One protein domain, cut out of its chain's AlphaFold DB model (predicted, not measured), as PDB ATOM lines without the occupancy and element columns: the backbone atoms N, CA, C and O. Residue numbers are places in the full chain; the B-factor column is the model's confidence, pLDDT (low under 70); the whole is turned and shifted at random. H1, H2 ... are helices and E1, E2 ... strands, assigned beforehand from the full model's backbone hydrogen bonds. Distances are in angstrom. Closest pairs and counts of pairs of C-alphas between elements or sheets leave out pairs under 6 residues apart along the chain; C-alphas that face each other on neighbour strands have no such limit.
ATOM      1  N   ALA A 596      20.511   2.381  61.785       89.25
ATOM      2  CA  ALA A 596      20.340   1.005  62.231       89.25
ATOM      3  C   ALA A 596      21.000   0.023  61.239       89.25
ATOM      4  O   ALA A 596      20.980   0.262  60.028       89.25
ATOM      5  N   PRO A 597      21.569  -1.097  61.720       85.12
ATOM      6  CA  PRO A 597      22.069  -2.132  60.829       85.12
ATOM      7  C   PRO A 597      20.911  -2.762  60.052       85.12
ATOM      8  O   PRO A 597      19.850  -3.054  60.605       85.12
ATOM      9  N   GLN A 598      21.141  -3.024  58.768       82.38
ATOM     10  CA  GLN A 598      20.168  -3.712  57.929       82.38
ATOM     11  C   GLN A 598      20.000  -5.180  58.343       82.38
ATOM     12  O   GLN A 598      20.976  -5.876  58.635       82.38
ATOM     13  N   ASN A 599      18.774  -5.699  58.267       82.25
ATOM     14  CA  ASN A 599      18.503  -7.113  58.511       82.25
ATOM     15  C   ASN A 599      19.029  -7.965  57.333       82.25
ATOM     16  O   ASN A 599      18.701  -7.686  56.172       82.25
ATOM     17  N   PRO A 600      19.862  -8.999  57.572       78.00
ATOM     18  CA  PRO A 600      20.370  -9.872  56.512       78.00
ATOM     19  C   PRO A 600      19.271 -10.659  55.780       78.00
ATOM     20  O   PRO A 600      19.456 -10.967  54.609       78.00
ATOM     21  N   ASN A 601      18.131 -10.916  56.429       78.06
ATOM     22  CA  ASN A 601      17.037 -11.747  55.913       78.06
ATOM     23  C   ASN A 601      15.860 -10.935  55.338       78.06
ATOM     24  O   ASN A 601      14.752 -11.455  55.221       78.06
ATOM     25  N   THR A 602      16.076  -9.657  55.020       80.19
ATOM     26  CA  THR A 602      15.050  -8.765  54.466       80.19
ATOM     27  C   THR A 602      15.434  -8.344  53.052       80.19
ATOM     28  O   THR A 602      16.528  -7.818  52.849       80.19
ATOM     29  N   LEU A 603      14.522  -8.519  52.090       80.25
ATOM     30  CA  LEU A 603      14.570  -7.766  50.836       80.25
ATOM     31  C   LEU A 603      13.987  -6.384  51.091       80.25
ATOM     32  O   LEU A 603      12.829  -6.246  51.490       80.25
ATOM     33  N   TYR A 604      14.817  -5.371  50.903       81.69
ATOM     34  CA  TYR A 604      14.404  -3.988  51.026       81.69
ATOM     35  C   TYR A 604      13.776  -3.513  49.718       81.69
ATOM     36  O   TYR A 604      13.891  -4.172  48.689       81.69
ATOM     37  N   HIS A 605      13.075  -2.383  49.760       79.88
ATOM     38  CA  HIS A 605      12.354  -1.864  48.603       79.88
ATOM     39  C   HIS A 605      12.862  -0.499  48.160       79.88
ATOM     40  O   HIS A 605      13.441   0.260  48.934       79.88
ATOM     41  N   ALA A 606      12.629  -0.196  46.887       75.88
ATOM     42  CA  ALA A 606      13.163   0.991  46.236       75.88
ATOM     43  C   ALA A 606      12.360   2.272  46.498       75.88
ATOM     44  O   ALA A 606      12.892   3.372  46.363       75.88
ATOM     45  N   CYS A 607      11.065   2.171  46.810       86.12
ATOM     46  CA  CYS A 607      10.226   3.353  46.990       86.12
ATOM     47  C   CYS A 607       8.920   3.053  47.737       86.12
ATOM     48  O   CYS A 607       8.653   1.912  48.120       86.12
ATOM     49  N   GLN A 608       8.129   4.114  47.923       90.06
ATOM     50  CA  GLN A 608       6.793   4.103  48.502       90.06
ATOM     51  C   GLN A 608       5.936   2.983  47.896       90.06
ATOM     52  O   GLN A 608       5.744   2.929  46.683       90.06
ATOM     53  N   GLY A 609       5.457   2.094  48.761       89.00
ATOM     54  CA  GLY A 609       4.541   1.001  48.455       89.00
ATOM     55  C   GLY A 609       5.106  -0.187  47.675       89.00
ATOM     56  O   GLY A 609       4.367  -1.110  47.343       89.00
ATOM     57  N   MET A 610       6.410  -0.208  47.389       87.94
ATOM     58  CA  MET A 610       7.061  -1.300  46.647       87.94
ATOM     59  C   MET A 610       7.637  -2.382  47.572       87.94
ATOM     60  O   MET A 610       8.657  -2.991  47.263       87.94
ATOM     61  N   SER A 611       7.022  -2.601  48.737       85.44
ATOM     62  CA  SER A 611       7.541  -3.511  49.761       85.44
ATOM     63  C   SER A 611       7.554  -4.969  49.294       85.44
ATOM     64  O   SER A 611       6.534  -5.512  48.870       85.44
ATOM     65  N   TYR A 612       8.701  -5.639  49.404       79.94
ATOM     66  CA  TYR A 612       8.824  -7.075  49.120       79.94
ATOM     67  C   TYR A 612       8.391  -7.954  50.303       79.94
ATOM     68  O   TYR A 612       8.132  -9.144  50.134       79.94
ATOM     69  N   THR A 613       8.296  -7.378  51.505       79.56
ATOM     70  CA  THR A 613       7.883  -8.082  52.727       79.56
ATOM     71  C   THR A 613       6.400  -7.898  53.025       79.56
ATOM     72  O   THR A 613       5.737  -8.856  53.416       79.56
ATOM     73  N   ASN A 614       5.864  -6.700  52.783       83.06
ATOM     74  CA  ASN A 614       4.460  -6.353  52.992       83.06
ATOM     75  C   ASN A 614       3.795  -6.014  51.654       83.06
ATOM     76  O   ASN A 614       3.340  -4.896  51.446       83.06
ATOM     77  N   ILE A 615       3.763  -6.971  50.723       82.62
ATOM     78  CA  ILE A 615       3.287  -6.732  49.354       82.62
ATOM     79  C   ILE A 615       1.941  -5.985  49.350       82.62
ATOM     80  O   ILE A 615       0.942  -6.455  49.901       82.62
ATOM     81  N   GLY A 616       1.921  -4.819  48.699       74.50
ATOM     82  CA  GLY A 616       0.738  -3.968  48.562       74.50
ATOM     83  C   GLY A 616       0.511  -2.928  49.666       74.50
ATOM     84  O   GLY A 616      -0.536  -2.272  49.613       74.50
ATOM     85  N   SER A 617       1.438  -2.771  50.623       83.94
ATOM     86  CA  SER A 617       1.495  -1.631  51.555       83.94
ATOM     87  C   SER A 617       1.792  -0.308  50.837       83.94
ATOM     88  O   SER A 617       2.142  -0.295  49.663       83.94
ATOM     89  N   ASP A 618       1.620   0.814  51.542       87.25
ATOM     90  CA  ASP A 618       1.956   2.174  51.082       87.25
ATOM     91  C   ASP A 618       3.069   2.797  51.955       87.25
ATOM     92  O   ASP A 618       3.059   3.968  52.327       87.25
ATOM     93  N   ASP A 619       4.010   1.968  52.395       87.56
ATOM     94  CA  ASP A 619       5.117   2.365  53.257       87.56
ATOM     95  C   ASP A 619       6.272   2.970  52.455       87.56
ATOM     96  O   ASP A 619       6.601   2.531  51.351       87.56
ATOM     97  N   LEU A 620       6.914   3.992  53.024       87.81
ATOM     98  CA  LEU A 620       8.204   4.472  52.539       87.81
ATOM     99  C   LEU A 620       9.299   3.446  52.855       87.81
ATOM    100  O   LEU A 620       9.190   2.728  53.849       87.81
ATOM    101  N   PRO A 621      10.366   3.391  52.038       86.25
ATOM    102  CA  PRO A 621      11.535   2.590  52.362       86.25
ATOM    103  C   PRO A 621      12.080   2.991  53.734       86.25
ATOM    104  O   PRO A 621      11.973   4.166  54.115       86.25
ATOM    105  N   PRO A 622      12.658   2.039  54.481       85.06
ATOM    106  CA  PRO A 622      13.201   2.333  55.791       85.06
ATOM    107  C   PRO A 622      14.524   3.119  55.667       85.06
ATOM    108  O   PRO A 622      15.242   2.961  54.677       85.06
ATOM    109  N   PRO A 623      14.865   3.991  56.633       81.44
ATOM    110  CA  PRO A 623      15.979   4.936  56.504       81.44
ATOM    111  C   PRO A 623      17.350   4.284  56.270       81.44
ATOM    112  O   PRO A 623      18.195   4.853  55.584       81.44
ATOM    113  N   GLU A 624      17.578   3.071  56.783       80.19
ATOM    114  CA  GLU A 624      18.860   2.367  56.664       80.19
ATOM    115  C   GLU A 624      19.233   1.936  55.235       80.19
ATOM    116  O   GLU A 624      20.345   1.445  55.017       80.19
ATOM    117  N   VAL A 625      18.320   2.091  54.269       80.25
ATOM    118  CA  VAL A 625      18.576   1.812  52.846       80.25
ATOM    119  C   VAL A 625      18.637   3.062  51.976       80.25
ATOM    120  O   VAL A 625      18.704   2.954  50.753       80.25
ATOM    121  N   TYR A 626      18.604   4.252  52.576       81.19
ATOM    122  CA  TYR A 626      18.696   5.497  51.827       81.19
ATOM    123  C   TYR A 626      20.127   5.652  51.329       81.19
ATOM    124  O   TYR A 626      21.092   5.554  52.087       81.19
ATOM    125  N   HIS A 627      20.255   5.888  50.032       74.94
ATOM    126  CA  HIS A 627      21.536   6.085  49.378       74.94
ATOM    127  C   HIS A 627      21.370   7.028  48.187       74.94
ATOM    128  O   HIS A 627      20.277   7.153  47.623       74.94
ATOM    129  N   SER A 628      22.460   7.680  47.779       65.56
ATOM    130  CA  SER A 628      22.426   8.620  46.660       65.56
ATOM    131  C   SER A 628      22.594   7.916  45.322       65.56
ATOM    132  O   SER A 628      21.687   8.050  44.511       65.56
ATOM    133  N   CYS A 629      23.653   7.112  45.096       66.81
ATOM    134  CA  CYS A 629      23.999   6.636  43.744       66.81
ATOM    135  C   CYS A 629      24.519   5.189  43.581       66.81
ATOM    136  O   CYS A 629      24.530   4.380  44.508       66.81
ATOM    137  N   LYS A 630      24.873   4.825  42.339       63.28
ATOM    138  CA  LYS A 630      25.457   3.535  41.948       63.28
ATOM    139  C   LYS A 630      26.732   3.310  42.740       63.28
ATOM    140  O   LYS A 630      27.521   4.226  42.955       63.28
ATOM    141  N   GLY A 631      26.913   2.066  43.166       60.41
ATOM    142  CA  GLY A 631      28.049   1.673  43.983       60.41
ATOM    143  C   GLY A 631      27.924   2.099  45.441       60.41
ATOM    144  O   GLY A 631      28.827   1.772  46.196       60.41
ATOM    145  N   SER A 632      26.838   2.763  45.856       63.34
ATOM    146  CA  SER A 632      26.596   3.160  47.248       63.34
ATOM    147  C   SER A 632      25.429   2.401  47.909       63.34
ATOM    148  O   SER A 632      25.081   2.720  49.040       63.34
ATOM    149  N   ASN A 633      24.816   1.430  47.217       67.94
ATOM    150  CA  ASN A 633      23.749   0.569  47.749       67.94
ATOM    151  C   ASN A 633      24.287  -0.770  48.279       67.94
ATOM    152  O   ASN A 633      25.329  -1.253  47.828       67.94
ATOM    153  N   ASP A 634      23.556  -1.377  49.217       68.50
ATOM    154  CA  ASP A 634      23.941  -2.616  49.909       68.50
ATOM    155  C   ASP A 634      23.311  -3.864  49.281       68.50
ATOM    156  O   ASP A 634      23.325  -4.943  49.886       68.50
ATOM    157  N   CYS A 635      22.789  -3.737  48.051       67.81
ATOM    158  CA  CYS A 635      22.076  -4.811  47.360       67.81
ATOM    159  C   CYS A 635      20.784  -5.208  48.139       67.81
ATOM    160  O   CYS A 635      20.383  -4.482  49.038       67.81
ATOM    161  N   LYS A 636      20.074  -6.301  47.796       72.12
ATOM    162  CA  LYS A 636      18.768  -6.726  48.400       72.12
ATOM    163  C   LYS A 636      17.515  -5.993  47.890       72.12
ATOM    164  O   LYS A 636      16.738  -5.475  48.691       72.12
ATOM    165  N   ALA A 637      17.335  -5.935  46.568       71.00
ATOM    166  CA  ALA A 637      16.217  -5.254  45.891       71.00
ATOM    167  C   ALA A 637      16.088  -3.737  46.189       71.00
ATOM    168  O   ALA A 637      15.129  -3.075  45.790       71.00
ATOM    169  N   GLN A 638      17.110  -3.153  46.822       72.06
ATOM    170  CA  GLN A 638      17.279  -1.710  46.945       72.06
ATOM    171  C   GLN A 638      17.567  -1.131  45.560       72.06
ATOM    172  O   GLN A 638      18.670  -1.323  45.072       72.06
ATOM    173  N   GLY A 639      16.658  -0.406  44.915       60.94
ATOM    174  CA  GLY A 639      17.105   0.594  43.939       60.94
ATOM    175  C   GLY A 639      16.234   0.851  42.725       60.94
ATOM    176  O   GLY A 639      15.349   0.076  42.386       60.94
ATOM    177  N   GLY A 640      16.557   1.967  42.066       59.88
ATOM    178  CA  GLY A 640      16.049   2.387  40.766       59.88
ATOM    179  C   GLY A 640      15.786   3.892  40.660       59.88
ATOM    180  O   GLY A 640      14.631   4.281  40.577       59.88
ATOM    181  N   CYS A 641      16.816   4.745  40.609       52.59
ATOM    182  CA  CYS A 641      16.681   6.214  40.485       52.59
ATOM    183  C   CYS A 641      16.054   6.685  39.183       52.59
ATOM    184  O   CYS A 641      15.812   7.876  39.037       52.59
ATOM    185  N   GLY A 642      15.883   5.794  38.206       53.41
ATOM    186  CA  GLY A 642      15.494   6.189  36.862       53.41
ATOM    187  C   GLY A 642      16.631   6.586  35.935       53.41
ATOM    188  O   GLY A 642      16.366   6.929  34.788       53.41
ATOM    189  N   PHE A 643      17.889   6.468  36.367       58.84
ATOM    190  CA  PHE A 643      18.958   6.252  35.403       58.84
ATOM    191  C   PHE A 643      18.850   4.837  34.860       58.84
ATOM    192  O   PHE A 643      18.672   3.856  35.587       58.84
ATOM    193  N   VAL A 644      18.934   4.767  33.546       64.19
ATOM    194  CA  VAL A 644      18.794   3.546  32.786       64.19
ATOM    195  C   VAL A 644      20.115   2.776  32.879       64.19
ATOM    196  O   VAL A 644      21.139   3.224  32.366       64.19
ATOM    197  N   HIS A 645      20.107   1.623  33.545       67.06
ATOM    198  CA  HIS A 645      21.298   0.787  33.720       67.06
ATOM    199  C   HIS A 645      21.215  -0.463  32.869       67.06
ATOM    200  O   HIS A 645      20.143  -1.042  32.782       67.06
ATOM    201  N   SER A 646      22.329  -0.918  32.298       68.88
ATOM    202  CA  SER A 646      22.351  -2.232  31.658       68.88
ATOM    203  C   SER A 646      22.132  -3.349  32.673       68.88
ATOM    204  O   SER A 646      22.546  -3.286  33.834       68.88
ATOM    205  N   THR A 647      21.507  -4.412  32.188       70.06
ATOM    206  CA  THR A 647      21.393  -5.690  32.881       70.06
ATOM    207  C   THR A 647      22.725  -6.443  32.986       70.06
ATOM    208  O   THR A 647      22.787  -7.434  33.718       70.06
ATOM    209  N   THR A 648      23.776  -6.003  32.295       66.06
ATOM    210  CA  THR A 648      25.101  -6.635  32.262       66.06
ATOM    211  C   THR A 648      26.183  -5.740  32.886       66.06
ATOM    212  O   THR A 648      26.066  -4.514  32.851       66.06
ATOM    213  N   PRO A 649      27.245  -6.319  33.489       55.81
ATOM    214  CA  PRO A 649      28.347  -5.538  34.058       55.81
ATOM    215  C   PRO A 649      29.052  -4.660  33.020       55.81
ATOM    216  O   PRO A 649      29.559  -5.167  32.024       55.81
ATOM    217  N   GLY A 650      29.118  -3.353  33.291       51.66
ATOM    218  CA  GLY A 650      29.804  -2.355  32.460       51.66
ATOM    219  C   GLY A 650      28.989  -1.067  32.260       51.66
ATOM    220  O   GLY A 650      27.773  -1.116  32.072       51.66
ATOM    221  N   GLY A 651      29.666   0.090  32.296       50.72
ATOM    222  CA  GLY A 651      29.092   1.430  32.069       50.72
ATOM    223  C   GLY A 651      28.935   2.269  33.349       50.72
ATOM    224  O   GLY A 651      28.391   1.796  34.345       50.72
ATOM    225  N   SER A 652      29.417   3.517  33.342       45.84
ATOM    226  CA  SER A 652      29.321   4.472  34.467       45.84
ATOM    227  C   SER A 652      27.973   5.205  34.487       45.84
ATOM    228  O   SER A 652      27.369   5.409  33.437       45.84
ATOM    229  N   CYS A 653      27.504   5.645  35.662       42.81
ATOM    230  CA  CYS A 653      26.393   6.606  35.714       42.81
ATOM    231  C   CYS A 653      26.891   7.995  35.328       42.81
ATOM    232  O   CYS A 653      27.976   8.372  35.764       42.81
ATOM    233  N   GLY A 654      26.066   8.753  34.605       43.69
ATOM    234  CA  GLY A 654      26.241  10.197  34.463       43.69
ATOM    235  C   GLY A 654      27.563  10.587  33.813       43.69
ATOM    236  O   GLY A 654      28.432  11.165  34.455       43.69
ATOM    237  N   GLY A 655      27.723  10.282  32.529       33.31
ATOM    238  CA  GLY A 655      28.662  11.051  31.726       33.31
ATOM    239  C   GLY A 655      27.957  12.312  31.248       33.31
ATOM    240  O   GLY A 655      27.142  12.211  30.333       33.31
ATOM    241  N   SER A 656      28.305  13.483  31.794       32.66
ATOM    242  CA  SER A 656      28.257  14.697  30.974       32.66
ATOM    243  C   SER A 656      28.998  14.370  29.681       32.66
ATOM    244  O   SER A 656      30.166  13.992  29.711       32.66
ATOM    245  N   CYS A 657      28.277  14.399  28.563       29.09
ATOM    246  CA  CYS A 657      28.844  14.401  27.219       29.09
ATOM    247  C   CYS A 657      29.922  13.321  26.938       29.09
ATOM    248  O   CYS A 657      30.988  13.664  26.435       29.09
ATOM    249  N   GLY A 658      29.681  12.025  27.208       30.47
ATOM    250  CA  GLY A 658      30.598  10.990  26.677       30.47
ATOM    251  C   GLY A 658      30.612   9.586  27.287       30.47
ATOM    252  O   GLY A 658      31.340   8.730  26.789       30.47
ATOM    253  N   GLY A 659      29.838   9.293  28.335       36.09
ATOM    254  CA  GLY A 659      29.737   7.923  28.855       36.09
ATOM    255  C   GLY A 659      28.876   7.047  27.941       36.09
ATOM    256  O   GLY A 659      27.696   7.332  27.763       36.09
ATOM    257  N   SER A 660      29.438   5.981  27.364       38.38
ATOM    258  CA  SER A 660      28.655   4.994  26.608       38.38
ATOM    259  C   SER A 660      27.670   4.297  27.556       38.38
ATOM    260  O   SER A 660      28.080   3.594  28.483       38.38
ATOM    261  N   VAL A 661      26.370   4.519  27.339       50.25
ATOM    262  CA  VAL A 661      25.316   3.666  27.897       50.25
ATOM    263  C   VAL A 661      25.588   2.261  27.365       50.25
ATOM    264  O   VAL A 661      25.721   2.078  26.156       50.25
ATOM    265  N   SER A 662      25.748   1.280  28.253       53.22
ATOM    266  CA  SER A 662      26.012  -0.100  27.846       53.22
ATOM    267  C   SER A 662      24.854  -0.619  26.998       53.22
ATOM    268  O   SER A 662      23.700  -0.475  27.400       53.22
ATOM    269  N   THR A 663      25.171  -1.196  25.839       59.62
ATOM    270  CA  THR A 663      24.196  -1.680  24.855       59.62
ATOM    271  C   THR A 663      23.344  -2.828  25.403       59.62
ATOM    272  O   THR A 663      23.846  -3.702  26.116       59.62
ATOM    273  N   GLY A 664      22.053  -2.836  25.056       70.50
ATOM    274  CA  GLY A 664      21.113  -3.921  25.365       70.50
ATOM    275  C   GLY A 664      20.142  -3.628  26.520       70.50
ATOM    276  O   GLY A 664      20.091  -2.496  27.014       70.50
ATOM    277  N   PRO A 665      19.368  -4.639  26.975       74.44
ATOM    278  CA  PRO A 665      18.246  -4.446  27.891       74.44
ATOM    279  C   PRO A 665      18.647  -3.840  29.229       74.44
ATOM    280  O   PRO A 665      19.698  -4.165  29.803       74.44
ATOM    281  N   LYS A 666      17.761  -2.995  29.755       79.50
ATOM    282  CA  LYS A 666      18.012  -2.180  30.942       79.50
ATOM    283  C   LYS A 666      17.387  -2.786  32.195       79.50
ATOM    284  O   LYS A 666      16.363  -3.445  32.113       79.50
ATOM    285  N   SER A 667      17.981  -2.616  33.369       77.62
ATOM    286  CA  SER A 667      17.358  -3.053  34.623       77.62
ATOM    287  C   SER A 667      16.182  -2.133  34.946       77.62
ATOM    288  O   SER A 667      16.359  -0.911  35.009       77.62
ATOM    289  N   ALA A 668      15.000  -2.705  35.178       78.19
ATOM    290  CA  ALA A 668      13.855  -1.922  35.616       78.19
ATOM    291  C   ALA A 668      14.099  -1.277  36.994       78.19
ATOM    292  O   ALA A 668      14.735  -1.876  37.870       78.19
ATOM    293  N   PRO A 669      13.603  -0.048  37.231       75.19
ATOM    294  CA  PRO A 669      13.561   0.508  38.574       75.19
ATOM    295  C   PRO A 669      12.777  -0.414  39.522       75.19
ATOM    296  O   PRO A 669      11.794  -1.017  39.112       75.19
ATOM    297  N   ALA A 670      13.190  -0.483  40.787       73.12
ATOM    298  CA  ALA A 670      12.764  -1.451  41.808       73.12
ATOM    299  C   ALA A 670      13.328  -2.881  41.679       73.12
ATOM    300  O   ALA A 670      13.238  -3.635  42.652       73.12
ATOM    301  N   ASP A 671      14.015  -3.207  40.575       73.88
ATOM    302  CA  ASP A 671      14.600  -4.529  40.307       73.88
ATOM    303  C   ASP A 671      16.147  -4.507  40.347       73.88
ATOM    304  O   ASP A 671      16.837  -4.815  39.369       73.88
ATOM    305  N   ASN A 672      16.749  -4.130  41.485       71.06
ATOM    306  CA  ASN A 672      18.217  -4.093  41.605       71.06
ATOM    307  C   ASN A 672      18.838  -5.485  41.829       71.06
ATOM    308  O   ASN A 672      18.801  -6.040  42.929       71.06
ATOM    309  N   LYS A 673      19.523  -5.982  40.795       70.62
ATOM    310  CA  LYS A 673      20.271  -7.250  40.757       70.62
ATOM    311  C   LYS A 673      21.605  -7.292  41.502       70.62
ATOM    312  O   LYS A 673      22.304  -8.300  41.402       70.62
ATOM    313  N   CYS A 674      21.954  -6.263  42.267       65.44
ATOM    314  CA  CYS A 674      23.232  -6.168  42.982       65.44
ATOM    315  C   CYS A 674      24.426  -5.877  42.040       65.44
ATOM    316  O   CYS A 674      24.260  -5.712  40.833       65.44
ATOM    317  N   ASN A 675      25.647  -5.789  42.589       59.38
ATOM    318  CA  ASN A 675      26.914  -5.698  41.833       59.38
ATOM    319  C   ASN A 675      26.967  -4.587  40.773       59.38
ATOM    320  O   ASN A 675      27.387  -4.834  39.645       59.38
ATOM    321  N   ASN A 676      26.558  -3.364  41.121       57.00
ATOM    322  CA  ASN A 676      26.582  -2.222  40.201       57.00
ATOM    323  C   ASN A 676      25.588  -2.328  39.010       57.00
ATOM    324  O   ASN A 676      25.683  -1.519  38.089       57.00
ATOM    325  N   LEU A 677      24.614  -3.258  39.044       57.94
ATOM    326  CA  LEU A 677      23.625  -3.529  37.973       57.94
ATOM    327  C   LEU A 677      22.206  -2.980  38.240       57.94
ATOM    328  O   LEU A 677      21.231  -3.463  37.657       57.94
ATOM    329  N   GLY A 678      22.068  -1.988  39.122       56.69
ATOM    330  CA  GLY A 678      20.786  -1.370  39.476       56.69
ATOM    331  C   GLY A 678      20.938   0.039  40.057       56.69
ATOM    332  O   GLY A 678      22.011   0.415  40.538       56.69
ATOM    333  N   GLY A 679      19.865   0.831  39.937       55.12
ATOM    334  CA  GLY A 679      19.896   2.292  40.047       55.12
ATOM    335  C   GLY A 679      19.931   2.905  41.449       55.12
ATOM    336  O   GLY A 679      19.683   2.266  42.467       55.12
ATOM    337  N   CYS A 680      20.245   4.198  41.434       61.69
ATOM    338  CA  CYS A 680      20.503   5.146  42.521       61.69
ATOM    339  C   CYS A 680      19.227   5.525  43.317       61.69
ATOM    340  O   CYS A 680      18.152   5.091  42.948       61.69
ATOM    341  N   ALA A 681      19.324   6.355  44.355       60.56
ATOM    342  CA  ALA A 681      18.221   7.054  45.040       60.56
ATOM    343  C   ALA A 681      17.005   6.247  45.563       60.56
ATOM    344  O   ALA A 681      16.080   5.898  44.830       60.56
ATOM    345  N   VAL A 682      16.934   6.110  46.890       70.38
ATOM    346  CA  VAL A 682      15.760   5.616  47.626       70.38
ATOM    347  C   VAL A 682      15.369   6.666  48.684       70.38
ATOM    348  O   VAL A 682      16.251   7.058  49.451       70.38
ATOM    349  N   PRO A 683      14.104   7.141  48.741       82.88
ATOM    350  CA  PRO A 683      13.006   6.876  47.811       82.88
ATOM    351  C   PRO A 683      13.140   7.666  46.498       82.88
ATOM    352  O   PRO A 683      13.760   8.726  46.438       82.88
ATOM    353  N   ILE A 684      12.493   7.159  45.446       85.62
ATOM    354  CA  ILE A 684      12.415   7.805  44.127       85.62
ATOM    355  C   ILE A 684      11.587   9.098  44.225       85.62
ATOM    356  O   ILE A 684      10.421   9.061  44.647       85.62
ATOM    357  N   SER A 685      12.161  10.224  43.785       88.44
ATOM    358  CA  SER A 685      11.471  11.521  43.713       88.44
ATOM    359  C   SER A 685      10.202  11.442  42.855       88.44
ATOM    360  O   SER A 685      10.134  10.724  41.858       88.44
ATOM    361  N   ALA A 686       9.170  12.189  43.239       92.06
ATOM    362  CA  ALA A 686       7.963  12.353  42.434       92.06
ATOM    363  C   ALA A 686       8.218  13.168  41.156       92.06
ATOM    364  O   ALA A 686       7.485  13.006  40.185       92.06
ATOM    365  N   SER A 687       9.256  14.005  41.152       91.00
ATOM    366  CA  SER A 687       9.672  14.800  39.995       91.00
ATOM    367  C   SER A 687      10.626  14.045  39.071       91.00
ATOM    368  O   SER A 687      11.012  14.586  38.050       91.00
ATOM    369  N   GLN A 688      11.020  12.811  39.395       88.62
ATOM    370  CA  GLN A 688      11.990  12.068  38.600       88.62
ATOM    371  C   GLN A 688      11.401  11.575  37.267       88.62
ATOM    372  O   GLN A 688      10.498  10.730  37.247       88.62
ATOM    373  N   LEU A 689      12.005  12.012  36.161       87.44
ATOM    374  CA  LEU A 689      11.719  11.545  34.803       87.44
ATOM    375  C   LEU A 689      12.904  10.783  34.194       87.44
ATOM    376  O   LEU A 689      14.049  10.982  34.600       87.44
ATOM    377  N   PHE A 690      12.626   9.927  33.207       84.62
ATOM    378  CA  PHE A 690      13.667   9.311  32.385       84.62
ATOM    379  C   PHE A 690      14.270  10.332  31.409       84.62
ATOM    380  O   PHE A 690      13.514  10.969  30.664       84.62
ATOM    381  N   PRO A 691      15.608  10.473  31.360       79.56
ATOM    382  CA  PRO A 691      16.267  11.353  30.406       79.56
ATOM    383  C   PRO A 691      16.247  10.756  28.993       79.56
ATOM    384  O   PRO A 691      15.879   9.597  28.779       79.56
ATOM    385  N   LYS A 692      16.681  11.547  28.009       78.00
ATOM    386  CA  LYS A 692      16.997  11.035  26.674       78.00
ATOM    387  C   LYS A 692      18.192  10.078  26.746       78.00
ATOM    388  O   LYS A 692      19.197  10.396  27.379       78.00
ATOM    389  N   LEU A 693      18.118   8.943  26.051       73.62
ATOM    390  CA  LEU A 693      19.267   8.047  25.893       73.62
ATOM    391  C   LEU A 693      20.379   8.697  25.050       73.62
ATOM    392  O   LEU A 693      20.117   9.333  24.024       73.62
ATOM    393  N   SER A 694      21.629   8.531  25.483       60.53
ATOM    394  CA  SER A 694      22.829   9.013  24.791       60.53
ATOM    395  C   SER A 694      23.651   7.854  24.221       60.53
ATOM    396  O   SER A 694      23.845   6.849  24.901       60.53
ATOM    397  N   GLY A 695      24.224   8.036  23.028       62.03
ATOM    398  CA  GLY A 695      25.090   7.048  22.369       62.03
ATOM    399  C   GLY A 695      24.387   6.252  21.264       62.03
ATOM    400  O   GLY A 695      23.313   6.635  20.798       62.03
ATOM    401  N   GLU A 696      25.024   5.164  20.826       54.97
ATOM    402  CA  GLU A 696      24.512   4.273  19.766       54.97
ATOM    403  C   GLU A 696      23.295   3.449  20.208       54.97
ATOM    404  O   GLU A 696      22.558   2.944  19.366       54.97
ATOM    405  N   ASP A 697      23.061   3.346  21.517       61.78
ATOM    406  CA  ASP A 697      21.895   2.675  22.070       61.78
ATOM    407  C   ASP A 697      20.698   3.634  22.152       61.78
ATOM    408  O   ASP A 697      20.751   4.675  22.815       61.78
ATOM    409  N   GLN A 698      19.629   3.285  21.440       65.00
ATOM    410  CA  GLN A 698      18.368   4.027  21.372       65.00
ATOM    411  C   GLN A 698      17.181   3.158  21.828       65.00
ATOM    412  O   GLN A 698      16.028   3.521  21.589       65.00
ATOM    413  N   GLU A 699      17.446   2.011  22.462       74.12
ATOM    414  CA  GLU A 699      16.416   1.052  22.859       74.12
ATOM    415  C   GLU A 699      15.872   1.382  24.253       74.12
ATOM    416  O   GLU A 699      16.573   1.319  25.268       74.12
ATOM    417  N   TYR A 700      14.589   1.743  24.310       81.31
ATOM    418  CA  TYR A 700      13.879   2.021  25.554       81.31
ATOM    419  C   TYR A 700      13.173   0.768  26.090       81.31
ATOM    420  O   TYR A 700      11.955   0.751  26.266       81.31
ATOM    421  N   ASP A 701      13.959  -0.267  26.381       84.19
ATOM    422  CA  ASP A 701      13.459  -1.556  26.855       84.19
ATOM    423  C   ASP A 701      14.149  -2.017  28.148       84.19
ATOM    424  O   ASP A 701      15.368  -1.916  28.321       84.19
ATOM    425  N   MET A 702      13.353  -2.547  29.079       84.00
ATOM    426  CA  MET A 702      13.790  -3.009  30.392       84.00
ATOM    427  C   MET A 702      13.522  -4.499  30.602       84.00
ATOM    428  O   MET A 702      12.439  -5.006  30.328       84.00
ATOM    429  N   GLN A 703      14.494  -5.201  31.167       86.00
ATOM    430  CA  GLN A 703      14.326  -6.545  31.694       86.00
ATOM    431  C   GLN A 703      13.803  -6.480  33.129       86.00
ATOM    432  O   GLN A 703      14.380  -5.798  33.982       86.00
ATOM    433  N   LEU A 704      12.759  -7.263  33.393       86.75
ATOM    434  CA  LEU A 704      12.211  -7.458  34.731       86.75
ATOM    435  C   LEU A 704      12.868  -8.635  35.445       86.75
ATOM    436  O   LEU A 704      13.245  -9.628  34.807       86.75
ATOM    437  N   PHE A 705      12.958  -8.545  36.772       84.06
ATOM    438  CA  PHE A 705      13.508  -9.601  37.615       84.06
ATOM    439  C   PHE A 705      12.583  -9.940  38.776       84.06
ATOM    440  O   PHE A 705      12.059  -9.077  39.471       84.06
ATOM    441  N   LYS A 706      12.441 -11.238  39.044       85.25
ATOM    442  CA  LYS A 706      11.785 -11.734  40.251       85.25
ATOM    443  C   LYS A 706      12.830 -12.123  41.283       85.25
ATOM    444  O   LYS A 706      13.704 -12.935  40.984       85.25
ATOM    445  N   PHE A 707      12.702 -11.587  42.493       81.44
ATOM    446  CA  PHE A 707      13.603 -11.873  43.609       81.44
ATOM    447  C   PHE A 707      13.027 -12.942  44.540       81.44
ATOM    448  O   PHE A 707      11.832 -12.964  44.844       81.44
ATOM    449  N   ASN A 708      13.894 -13.825  45.026       78.69
ATOM    450  CA  ASN A 708      13.570 -14.815  46.038       78.69
ATOM    451  C   ASN A 708      13.924 -14.279  47.429       78.69
ATOM    452  O   ASN A 708      15.084 -14.039  47.758       78.69
ATOM    453  N   LEU A 709      12.899 -14.143  48.273       74.44
ATOM    454  CA  LEU A 709      13.001 -13.591  49.626       74.44
ATOM    455  C   LEU A 709      13.958 -14.358  50.551       74.44
ATOM    456  O   LEU A 709      14.452 -13.781  51.514       74.44
ATOM    457  N   LYS A 710      14.195 -15.655  50.309       72.88
ATOM    458  CA  LYS A 710      14.959 -16.506  51.237       72.88
ATOM    459  C   LYS A 710      16.469 -16.417  51.058       72.88
ATOM    460  O   LYS A 710      17.193 -16.567  52.036       72.88
ATOM    461  N   ASP A 711      16.933 -16.240  49.828       74.88
ATOM    462  CA  ASP A 711      18.355 -16.313  49.473       74.88
ATOM    463  C   ASP A 711      18.833 -15.123  48.629       74.88
ATOM    464  O   ASP A 711      19.996 -15.088  48.231       74.88
ATOM    465  N   ASN A 712      17.957 -14.138  48.382       70.88
ATOM    466  CA  ASN A 712      18.224 -12.964  47.550       70.88
ATOM    467  C   ASN A 712      18.682 -13.322  46.118       70.88
ATOM    468  O   ASN A 712      19.303 -12.510  45.431       70.88
ATOM    469  N   SER A 713      18.382 -14.543  45.657       80.94
ATOM    470  CA  SER A 713      18.551 -14.914  44.254       80.94
ATOM    471  C   SER A 713      17.507 -14.211  43.387       80.94
ATOM    472  O   SER A 713      16.452 -13.793  43.869       80.94
ATOM    473  N   PHE A 714      17.801 -14.067  42.097       83.12
ATOM    474  CA  PHE A 714      16.897 -13.450  41.134       83.12
ATOM    475  C   PHE A 714      16.840 -14.253  39.835       83.12
ATOM    476  O   PHE A 714      17.807 -14.914  39.453       83.12
ATOM    477  N   SER A 715      15.714 -14.160  39.135       86.81
ATOM    478  CA  SER A 715      15.524 -14.717  37.793       86.81
ATOM    479  C   SER A 715      14.868 -13.686  36.884       86.81
ATOM    480  O   SER A 715      13.949 -12.988  37.319       86.81
ATOM    481  N   ALA A 716      15.317 -13.603  35.632       87.94
ATOM    482  CA  ALA A 716      14.640 -12.812  34.609       87.94
ATOM    483  C   ALA A 716      13.215 -13.343  34.380       87.94
ATOM    484  O   ALA A 716      12.978 -14.551  34.476       87.94
ATOM    485  N   ILE A 717      12.272 -12.437  34.130       89.19
ATOM    486  CA  ILE A 717      10.874 -12.759  33.825       89.19
ATOM    487  C   ILE A 717      10.383 -11.932  32.636       89.19
ATOM    488  O   ILE A 717      10.887 -10.837  32.387       89.19
ATOM    489  N   ASP A 718       9.376 -12.447  31.940       89.81
ATOM    490  CA  ASP A 718       8.722 -11.743  30.839       89.81
ATOM    491  C   ASP A 718       7.810 -10.626  31.354       89.81
ATOM    492  O   ASP A 718       7.069 -10.804  32.326       89.81
ATOM    493  N   TYR A 719       7.826  -9.483  30.670       90.69
ATOM    494  CA  TYR A 719       6.847  -8.428  30.884       90.69
ATOM    495  C   TYR A 719       5.473  -8.844  30.350       90.69
ATOM    496  O   TYR A 719       5.302  -9.182  29.177       90.69
ATOM    497  N   THR A 720       4.463  -8.770  31.215       90.94
ATOM    498  CA  THR A 720       3.066  -8.980  30.821       90.94
ATOM    499  C   THR A 720       2.459  -7.669  30.324       90.94
ATOM    500  O   THR A 720       2.303  -6.732  31.110       90.94
ATOM    501  N   TYR A 721       2.089  -7.614  29.041       88.81
ATOM    502  CA  TYR A 721       1.365  -6.483  28.455       88.81
ATOM    503  C   TYR A 721      -0.117  -6.477  28.872       88.81
ATOM    504  O   TYR A 721      -0.735  -7.546  28.928       88.81
ATOM    505  N   PRO A 722      -0.721  -5.291  29.082       89.25
ATOM    506  CA  PRO A 722      -2.162  -5.167  29.246       89.25
ATOM    507  C   PRO A 722      -2.929  -5.750  28.057       89.25
ATOM    508  O   PRO A 722      -2.503  -5.670  26.901       89.25
ATOM    509  N   LYS A 723      -4.103  -6.310  28.329       86.75
ATOM    510  CA  LYS A 723      -4.964  -6.954  27.340       86.75
ATOM    511  C   LYS A 723      -5.293  -6.002  26.188       86.75
ATOM    512  O   LYS A 723      -5.799  -4.903  26.383       86.75
ATOM    513  N   GLY A 724      -5.028  -6.454  24.962       81.00
ATOM    514  CA  GLY A 724      -5.198  -5.648  23.747       81.00
ATOM    515  C   GLY A 724      -3.941  -4.884  23.316       81.00
ATOM    516  O   GLY A 724      -3.930  -4.342  22.215       81.00
ATOM    517  N   GLN A 725      -2.878  -4.894  24.123       82.94
ATOM    518  CA  GLN A 725      -1.527  -4.516  23.712       82.94
ATOM    519  C   GLN A 725      -0.717  -5.785  23.423       82.94
ATOM    520  O   GLN A 725      -0.945  -6.834  24.026       82.94
ATOM    521  N   GLN A 726       0.200  -5.714  22.463       72.62
ATOM    522  CA  GLN A 726       1.092  -6.820  22.123       72.62
ATOM    523  C   GLN A 726       2.537  -6.344  22.171       72.62
ATOM    524  O   GLN A 726       2.820  -5.182  21.871       72.62
ATOM    525  N   ALA A 727       3.431  -7.266  22.526       72.00
ATOM    526  CA  ALA A 727       4.859  -7.052  22.387       72.00
ATOM    527  C   ALA A 727       5.203  -6.733  20.918       72.00
ATOM    528  O   ALA A 727       4.578  -7.300  20.010       72.00
ATOM    529  N   PRO A 728       6.181  -5.849  20.655       70.06
ATOM    530  CA  PRO A 728       6.711  -5.651  19.313       70.06
ATOM    531  C   PRO A 728       7.175  -6.987  18.718       70.06
ATOM    532  O   PRO A 728       7.860  -7.765  19.378       70.06
ATOM    533  N   THR A 729       6.821  -7.259  17.462       56.88
ATOM    534  CA  THR A 729       7.070  -8.553  16.798       56.88
ATOM    535  C   THR A 729       8.544  -8.848  16.489       56.88
ATOM    536  O   THR A 729       8.847  -9.965  16.083       56.88
ATOM    537  N   ASP A 730       9.441  -7.876  16.685       56.47
ATOM    538  CA  ASP A 730      10.874  -7.929  16.340       56.47
ATOM    539  C   ASP A 730      11.815  -7.993  17.566       56.47
ATOM    540  O   ASP A 730      13.015  -7.751  17.437       56.47
ATOM    541  N   GLN A 731      11.324  -8.323  18.768       58.50
ATOM    542  CA  GLN A 731      12.220  -8.521  19.916       58.50
ATOM    543  C   GLN A 731      13.029  -9.820  19.740       58.50
ATOM    544  O   GLN A 731      12.507 -10.923  19.881       58.50
ATOM    545  N   SER A 732      14.325  -9.691  19.445       54.19
ATOM    546  CA  SER A 732      15.300 -10.793  19.358       54.19
ATOM    547  C   SER A 732      15.810 -11.272  20.729       54.19
ATOM    548  O   SER A 732      16.806 -11.992  20.806       54.19
ATOM    549  N   ALA A 733      15.149 -10.853  21.811       61.69
ATOM    550  CA  ALA A 733      15.545 -11.123  23.185       61.69
ATOM    551  C   ALA A 733      14.983 -12.461  23.693       61.69
ATOM    552  O   ALA A 733      13.874 -12.858  23.345       61.69
ATOM    553  N   ASP A 734      15.730 -13.120  24.584       72.88
ATOM    554  CA  ASP A 734      15.309 -14.355  25.268       72.88
ATOM    555  C   ASP A 734      14.065 -14.161  26.165       72.88
ATOM    556  O   ASP A 734      13.451 -15.138  26.592       72.88
ATOM    557  N   HIS A 735      13.701 -12.904  26.447       81.06
ATOM    558  CA  HIS A 735      12.592 -12.490  27.302       81.06
ATOM    559  C   HIS A 735      11.807 -11.327  26.697       81.06
ATOM    560  O   HIS A 735      12.371 -10.484  25.997       81.06
ATOM    561  N   VAL A 736      10.518 -11.238  27.035       87.31
ATOM    562  CA  VAL A 736       9.674 -10.089  26.671       87.31
ATOM    563  C   VAL A 736      10.041  -8.890  27.544       87.31
ATOM    564  O   VAL A 736       9.912  -8.952  28.770       87.31
ATOM    565  N   LEU A 737      10.477  -7.795  26.922       87.88
ATOM    566  CA  LEU A 737      10.966  -6.611  27.633       87.88
ATOM    567  C   LEU A 737       9.849  -5.594  27.917       87.88
ATOM    568  O   LEU A 737       8.888  -5.463  27.161       87.88
ATOM    569  N   MET A 738       9.992  -4.864  29.023       88.25
ATOM    570  CA  MET A 738       9.103  -3.780  29.431       88.25
ATOM    571  C   MET A 738       9.510  -2.464  28.744       88.25
ATOM    572  O   MET A 738      10.634  -2.005  28.954       88.25
ATOM    573  N   PRO A 739       8.614  -1.808  27.990       88.69
ATOM    574  CA  PRO A 739       8.936  -0.554  27.319       88.69
ATOM    575  C   PRO A 739       8.904   0.642  28.283       88.69
ATOM    576  O   PRO A 739       8.120   0.673  29.234       88.69
ATOM    577  N   TYR A 740       9.695   1.671  27.985       87.88
ATOM    578  CA  TYR A 740       9.601   3.011  28.584       87.88
ATOM    579  C   TYR A 740       9.939   4.081  27.528       87.88
ATOM    580  O   TYR A 740      10.107   3.769  26.351       87.88
ATOM    581  N   LYS A 741       9.996   5.363  27.894       87.75
ATOM    582  CA  LYS A 741      10.503   6.437  27.018       87.75
ATOM    583  C   LYS A 741      11.040   7.626  27.812       87.75
ATOM    584  O   LYS A 741      10.767   7.775  29.003       87.75
ATOM    585  N   GLN A 742      11.764   8.514  27.130       87.12
ATOM    586  CA  GLN A 742      12.114   9.835  27.657       87.12
ATOM    587  C   GLN A 742      10.857  10.561  28.171       87.12
ATOM    588  O   GLN A 742       9.817  10.564  27.508       87.12
ATOM    589  N   GLY A 743      10.969  11.200  29.337       86.69
ATOM    590  CA  GLY A 743       9.883  11.960  29.963       86.69
ATOM    591  C   GLY A 743       8.852  11.107  30.714       86.69
ATOM    592  O   GLY A 743       7.950  11.657  31.356       86.69
ATOM    593  N   ASP A 744       8.967   9.775  30.694       90.25
ATOM    594  CA  ASP A 744       8.172   8.933  31.586       90.25
ATOM    595  C   ASP A 744       8.593   9.152  33.042       90.25
ATOM    596  O   ASP A 744       9.782   9.238  33.360       90.25
ATOM    597  N   ALA A 745       7.611   9.212  33.947       90.88
ATOM    598  CA  ALA A 745       7.890   9.249  35.378       90.88
ATOM    599  C   ALA A 745       8.476   7.917  35.839       90.88
ATOM    600  O   ALA A 745       7.851   6.860  35.720       90.88
ATOM    601  N   VAL A 746       9.645   7.991  36.462       89.12
ATOM    602  CA  VAL A 746      10.427   6.819  36.864       89.12
ATOM    603  C   VAL A 746       9.673   5.966  37.866       89.12
ATOM    604  O   VAL A 746       9.655   4.745  37.752       89.12
ATOM    605  N   TYR A 747       8.971   6.599  38.804       90.06
ATOM    606  CA  TYR A 747       8.125   5.875  39.745       90.06
ATOM    607  C   TYR A 747       6.998   5.092  39.062       90.06
ATOM    608  O   TYR A 747       6.614   4.038  39.556       90.06
ATOM    609  N   ASN A 748       6.453   5.581  37.944       91.50
ATOM    610  CA  ASN A 748       5.372   4.879  37.249       91.50
ATOM    611  C   ASN A 748       5.889   3.584  36.627       91.50
ATOM    612  O   ASN A 748       5.257   2.544  36.790       91.50
ATOM    613  N   ILE A 749       7.054   3.651  35.982       89.81
ATOM    614  CA  ILE A 749       7.732   2.483  35.414       89.81
ATOM    615  C   ILE A 749       8.163   1.524  36.532       89.81
ATOM    616  O   ILE A 749       7.892   0.332  36.450       89.81
ATOM    617  N   ALA A 750       8.715   2.043  37.633       88.75
ATOM    618  CA  ALA A 750       9.054   1.252  38.818       88.75
ATOM    619  C   ALA A 750       7.840   0.500  39.384       88.75
ATOM    620  O   ALA A 750       7.915  -0.675  39.730       88.75
ATOM    621  N   TRP A 751       6.697   1.180  39.470       90.38
ATOM    622  CA  TRP A 751       5.467   0.606  39.999       90.38
ATOM    623  C   TRP A 751       4.906  -0.486  39.089       90.38
ATOM    624  O   TRP A 751       4.457  -1.525  39.569       90.38
ATOM    625  N   GLN A 752       4.954  -0.265  37.774       91.25
ATOM    626  CA  GLN A 752       4.568  -1.257  36.775       91.25
ATOM    627  C   GLN A 752       5.458  -2.501  36.851       91.25
ATOM    628  O   GLN A 752       4.922  -3.606  36.926       91.25
ATOM    629  N   ALA A 753       6.782  -2.321  36.909       88.69
ATOM    630  CA  ALA A 753       7.749  -3.403  37.077       88.69
ATOM    631  C   ALA A 753       7.473  -4.204  38.359       88.69
ATOM    632  O   ALA A 753       7.251  -5.414  38.303       88.69
ATOM    633  N   TYR A 754       7.352  -3.509  39.496       88.38
ATOM    634  CA  TYR A 754       7.031  -4.113  40.788       88.38
ATOM    635  C   TYR A 754       5.718  -4.912  40.747       88.38
ATOM    636  O   TYR A 754       5.669  -6.040  41.246       88.38
ATOM    637  N   CYS A 755       4.659  -4.377  40.128       90.75
ATOM    638  CA  CYS A 755       3.380  -5.080  40.023       90.75
ATOM    639  C   CYS A 755       3.467  -6.335  39.146       90.75
ATOM    640  O   CYS A 755       2.889  -7.364  39.507       90.75
ATOM    641  N   ASN A 756       4.196  -6.264  38.028       90.38
ATOM    642  CA  ASN A 756       4.423  -7.402  37.135       90.38
ATOM    643  C   ASN A 756       5.191  -8.518  37.865       90.38
ATOM    644  O   ASN A 756       4.760  -9.669  37.880       90.38
ATOM    645  N   ALA A 757       6.279  -8.163  38.558       86.75
ATOM    646  CA  ALA A 757       7.141  -9.121  39.249       86.75
ATOM    647  C   ALA A 757       6.472  -9.807  40.454       86.75
ATOM    648  O   ALA A 757       6.786 -10.961  40.772       86.75
ATOM    649  N   ASN A 758       5.526  -9.124  41.109       86.06
ATOM    650  CA  ASN A 758       4.920  -9.567  42.368       86.06
ATOM    651  C   ASN A 758       3.449 -10.000  42.251       86.06
ATOM    652  O   ASN A 758       2.790 -10.206  43.268       86.06
ATOM    653  N   GLY A 759       2.931 -10.185  41.030       86.31
ATOM    654  CA  GLY A 759       1.577 -10.710  40.811       86.31
ATOM    655  C   GLY A 759       0.464  -9.749  41.240       86.31
ATOM    656  O   GLY A 759      -0.578 -10.190  41.716       86.31
ATOM    657  N   LEU A 760       0.689  -8.442  41.089       90.25
ATOM    658  CA  LEU A 760      -0.271  -7.376  41.410       90.25
ATOM    659  C   LEU A 760      -0.955  -6.803  40.161       90.25
ATOM    660  O   LEU A 760      -1.399  -5.651  40.163       90.25
ATOM    661  N   LEU A 761      -1.009  -7.594  39.091       91.44
ATOM    662  CA  LEU A 761      -1.779  -7.274  37.896       91.44
ATOM    663  C   LEU A 761      -3.231  -7.731  38.079       91.44
ATOM    664  O   LEU A 761      -3.489  -8.765  38.701       91.44
ATOM    665  N   ASN A 762      -4.179  -6.969  37.540       90.75
ATOM    666  CA  ASN A 762      -5.577  -7.387  37.453       90.75
ATOM    667  C   ASN A 762      -5.796  -8.396  36.299       90.75
ATOM    668  O   ASN A 762      -4.861  -8.770  35.592       90.75
ATOM    669  N   GLU A 763      -7.040  -8.843  36.095       89.62
ATOM    670  CA  GLU A 763      -7.398  -9.805  35.034       89.62
ATOM    671  C   GLU A 763      -7.136  -9.287  33.608       89.62
ATOM    672  O   GLU A 763      -6.983 -10.083  32.679       89.62
ATOM    673  N   ASP A 764      -7.057  -7.968  33.432       89.38
ATOM    674  CA  ASP A 764      -6.738  -7.316  32.163       89.38
ATOM    675  C   ASP A 764      -5.231  -7.025  32.014       89.38
ATOM    676  O   ASP A 764      -4.814  -6.425  31.025       89.38
ATOM    677  N   GLY A 765      -4.392  -7.481  32.951       87.19
ATOM    678  CA  GLY A 765      -2.939  -7.291  32.915       87.19
ATOM    679  C   GLY A 765      -2.483  -5.884  33.308       87.19
ATOM    680  O   GLY A 765      -1.333  -5.523  33.061       87.19
ATOM    681  N   GLU A 766      -3.354  -5.073  33.908       90.44
ATOM    682  CA  GLU A 766      -3.026  -3.720  34.359       90.44
ATOM    683  C   GLU A 766      -2.507  -3.727  35.807       90.44
ATOM    684  O   GLU A 766      -3.008  -4.490  36.642       90.44
ATOM    685  N   PRO A 767      -1.526  -2.873  36.148       90.94
ATOM    686  CA  PRO A 767      -1.019  -2.761  37.511       90.94
ATOM    687  C   PRO A 767      -2.085  -2.209  38.467       90.94
ATOM    688  O   PRO A 767      -2.912  -1.377  38.090       90.94
ATOM    689  N   LYS A 768      -2.012  -2.603  39.744       90.56
ATOM    690  CA  LYS A 768      -2.786  -1.984  40.835       90.56
ATOM    691  C   LYS A 768      -2.625  -0.456  40.836       90.56
ATOM    692  O   LYS A 768      -1.580   0.066  40.447       90.56
ATOM    693  N   GLU A 769      -3.628   0.267  41.339       90.94
ATOM    694  CA  GLU A 769      -3.515   1.713  41.564       90.94
ATOM    695  C   GLU A 769      -2.276   2.033  42.418       90.94
ATOM    696  O   GLU A 769      -2.084   1.481  43.507       90.94
ATOM    697  N   LYS A 770      -1.420   2.912  41.890       90.44
ATOM    698  CA  LYS A 770      -0.189   3.329  42.557       90.44
ATOM    699  C   LYS A 770      -0.495   4.282  43.718       90.44
ATOM    700  O   LYS A 770      -1.393   5.117  43.594       90.44
ATOM    701  N   PRO A 771       0.304   4.258  44.795       91.75
ATOM    702  CA  PRO A 771       0.185   5.243  45.852       91.75
ATOM    703  C   PRO A 771       0.314   6.694  45.395       91.75
ATOM    704  O   PRO A 771       1.093   7.019  44.488       91.75
ATOM    705  N   LYS A 772      -0.396   7.585  46.095       93.38
ATOM    706  CA  LYS A 772      -0.190   9.030  45.955       93.38
ATOM    707  C   LYS A 772       1.188   9.401  46.516       93.38
ATOM    708  O   LYS A 772       1.552   8.881  47.569       93.38
ATOM    709  N   PRO A 773       1.942  10.304  45.864       93.94
ATOM    710  CA  PRO A 773       3.237  10.731  46.377       93.94
ATOM    711  C   PRO A 773       3.121  11.294  47.796       93.94
ATOM    712  O   PRO A 773       2.307  12.180  48.049       93.94
ATOM    713  N   SER A 774       3.945  10.781  48.707       94.12
ATOM    714  CA  SER A 774       4.153  11.396  50.020       94.12
ATOM    715  C   SER A 774       4.848  12.757  49.907       94.12
ATOM    716  O   SER A 774       5.543  13.029  48.924       94.12
ATOM    717  N   ASP A 775       4.733  13.584  50.953       95.31
ATOM    718  CA  ASP A 775       5.429  14.877  51.023       95.31
ATOM    719  C   ASP A 775       6.953  14.714  50.875       95.31
ATOM    720  O   ASP A 775       7.594  15.502  50.186       95.31
ATOM    721  N   ILE A 776       7.530  13.634  51.419       92.06
ATOM    722  CA  ILE A 776       8.953  13.300  51.241       92.06
ATOM    723  C   ILE A 776       9.298  13.136  49.761       92.06
ATOM    724  O   ILE A 776      10.247  13.744  49.276       92.06
ATOM    725  N   ARG A 777       8.518  12.353  49.011       92.06
ATOM    726  CA  ARG A 777       8.790  12.134  47.584       92.06
ATOM    727  C   ARG A 777       8.587  13.384  46.738       92.06
ATOM    728  O   ARG A 777       9.277  13.530  45.736       92.06
ATOM    729  N   LEU A 778       7.656  14.257  47.119       94.44
ATOM    730  CA  LEU A 778       7.456  15.552  46.466       94.44
ATOM    731  C   LEU A 778       8.621  16.516  46.730       94.44
ATOM    732  O   LEU A 778       8.960  17.288  45.842       94.44
TER     733      LEU A 778
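AT A GLANCE: This is residues 596 to 778 of the 784 residues of the protein "Ferritin-like domain-containing protein" of Pseudoalteromonas piscicida (UniProt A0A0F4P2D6). Little regular structure: a rounded mass of winding loops, with helix H1 packed on the strand hairpin E1 and E2, chiefly on E1, and short H2 at the end. The 183 printed residues hold E1, E2, H1, H2 in that order, an antiparallel pair and a mixed class, with only 27 residues in named elements. It is compact, radius of gyration of the C-alphas 15.4 A, spanning 44 by 42 by 34 A.

IN THESE COORDINATES: From residue 596, read through 700 without a named element. Find C-alpha 701 at (13.459, -1.556, 26.855); E1 runs 19.7 A to 707. E2 is 714 to 717, H1 746 to 757, 16.4 A, and H2 775 to 778, ending at (7.456, 15.552, 46.466).

HOW THE PARTS SIT: In the hairpin, N 706 and O 715 are 2.9 A apart. Residues 666 to 667 pair parallel with 702 to 703. The closest C-alphas of E1 and H1, Lys 706 and Ala 757, are 5.4 A apart. H2 is apart from H1, E1 and E2. Every O i to N i+4 pair in H1 is within hydrogen-bond range; H2 is too short for one.

THE WHOLE: The printed part has no cut. The links E2 to H1 and H1 to H2 are long. Fifty residues, among them 648 to 663, have pLDDT under 70.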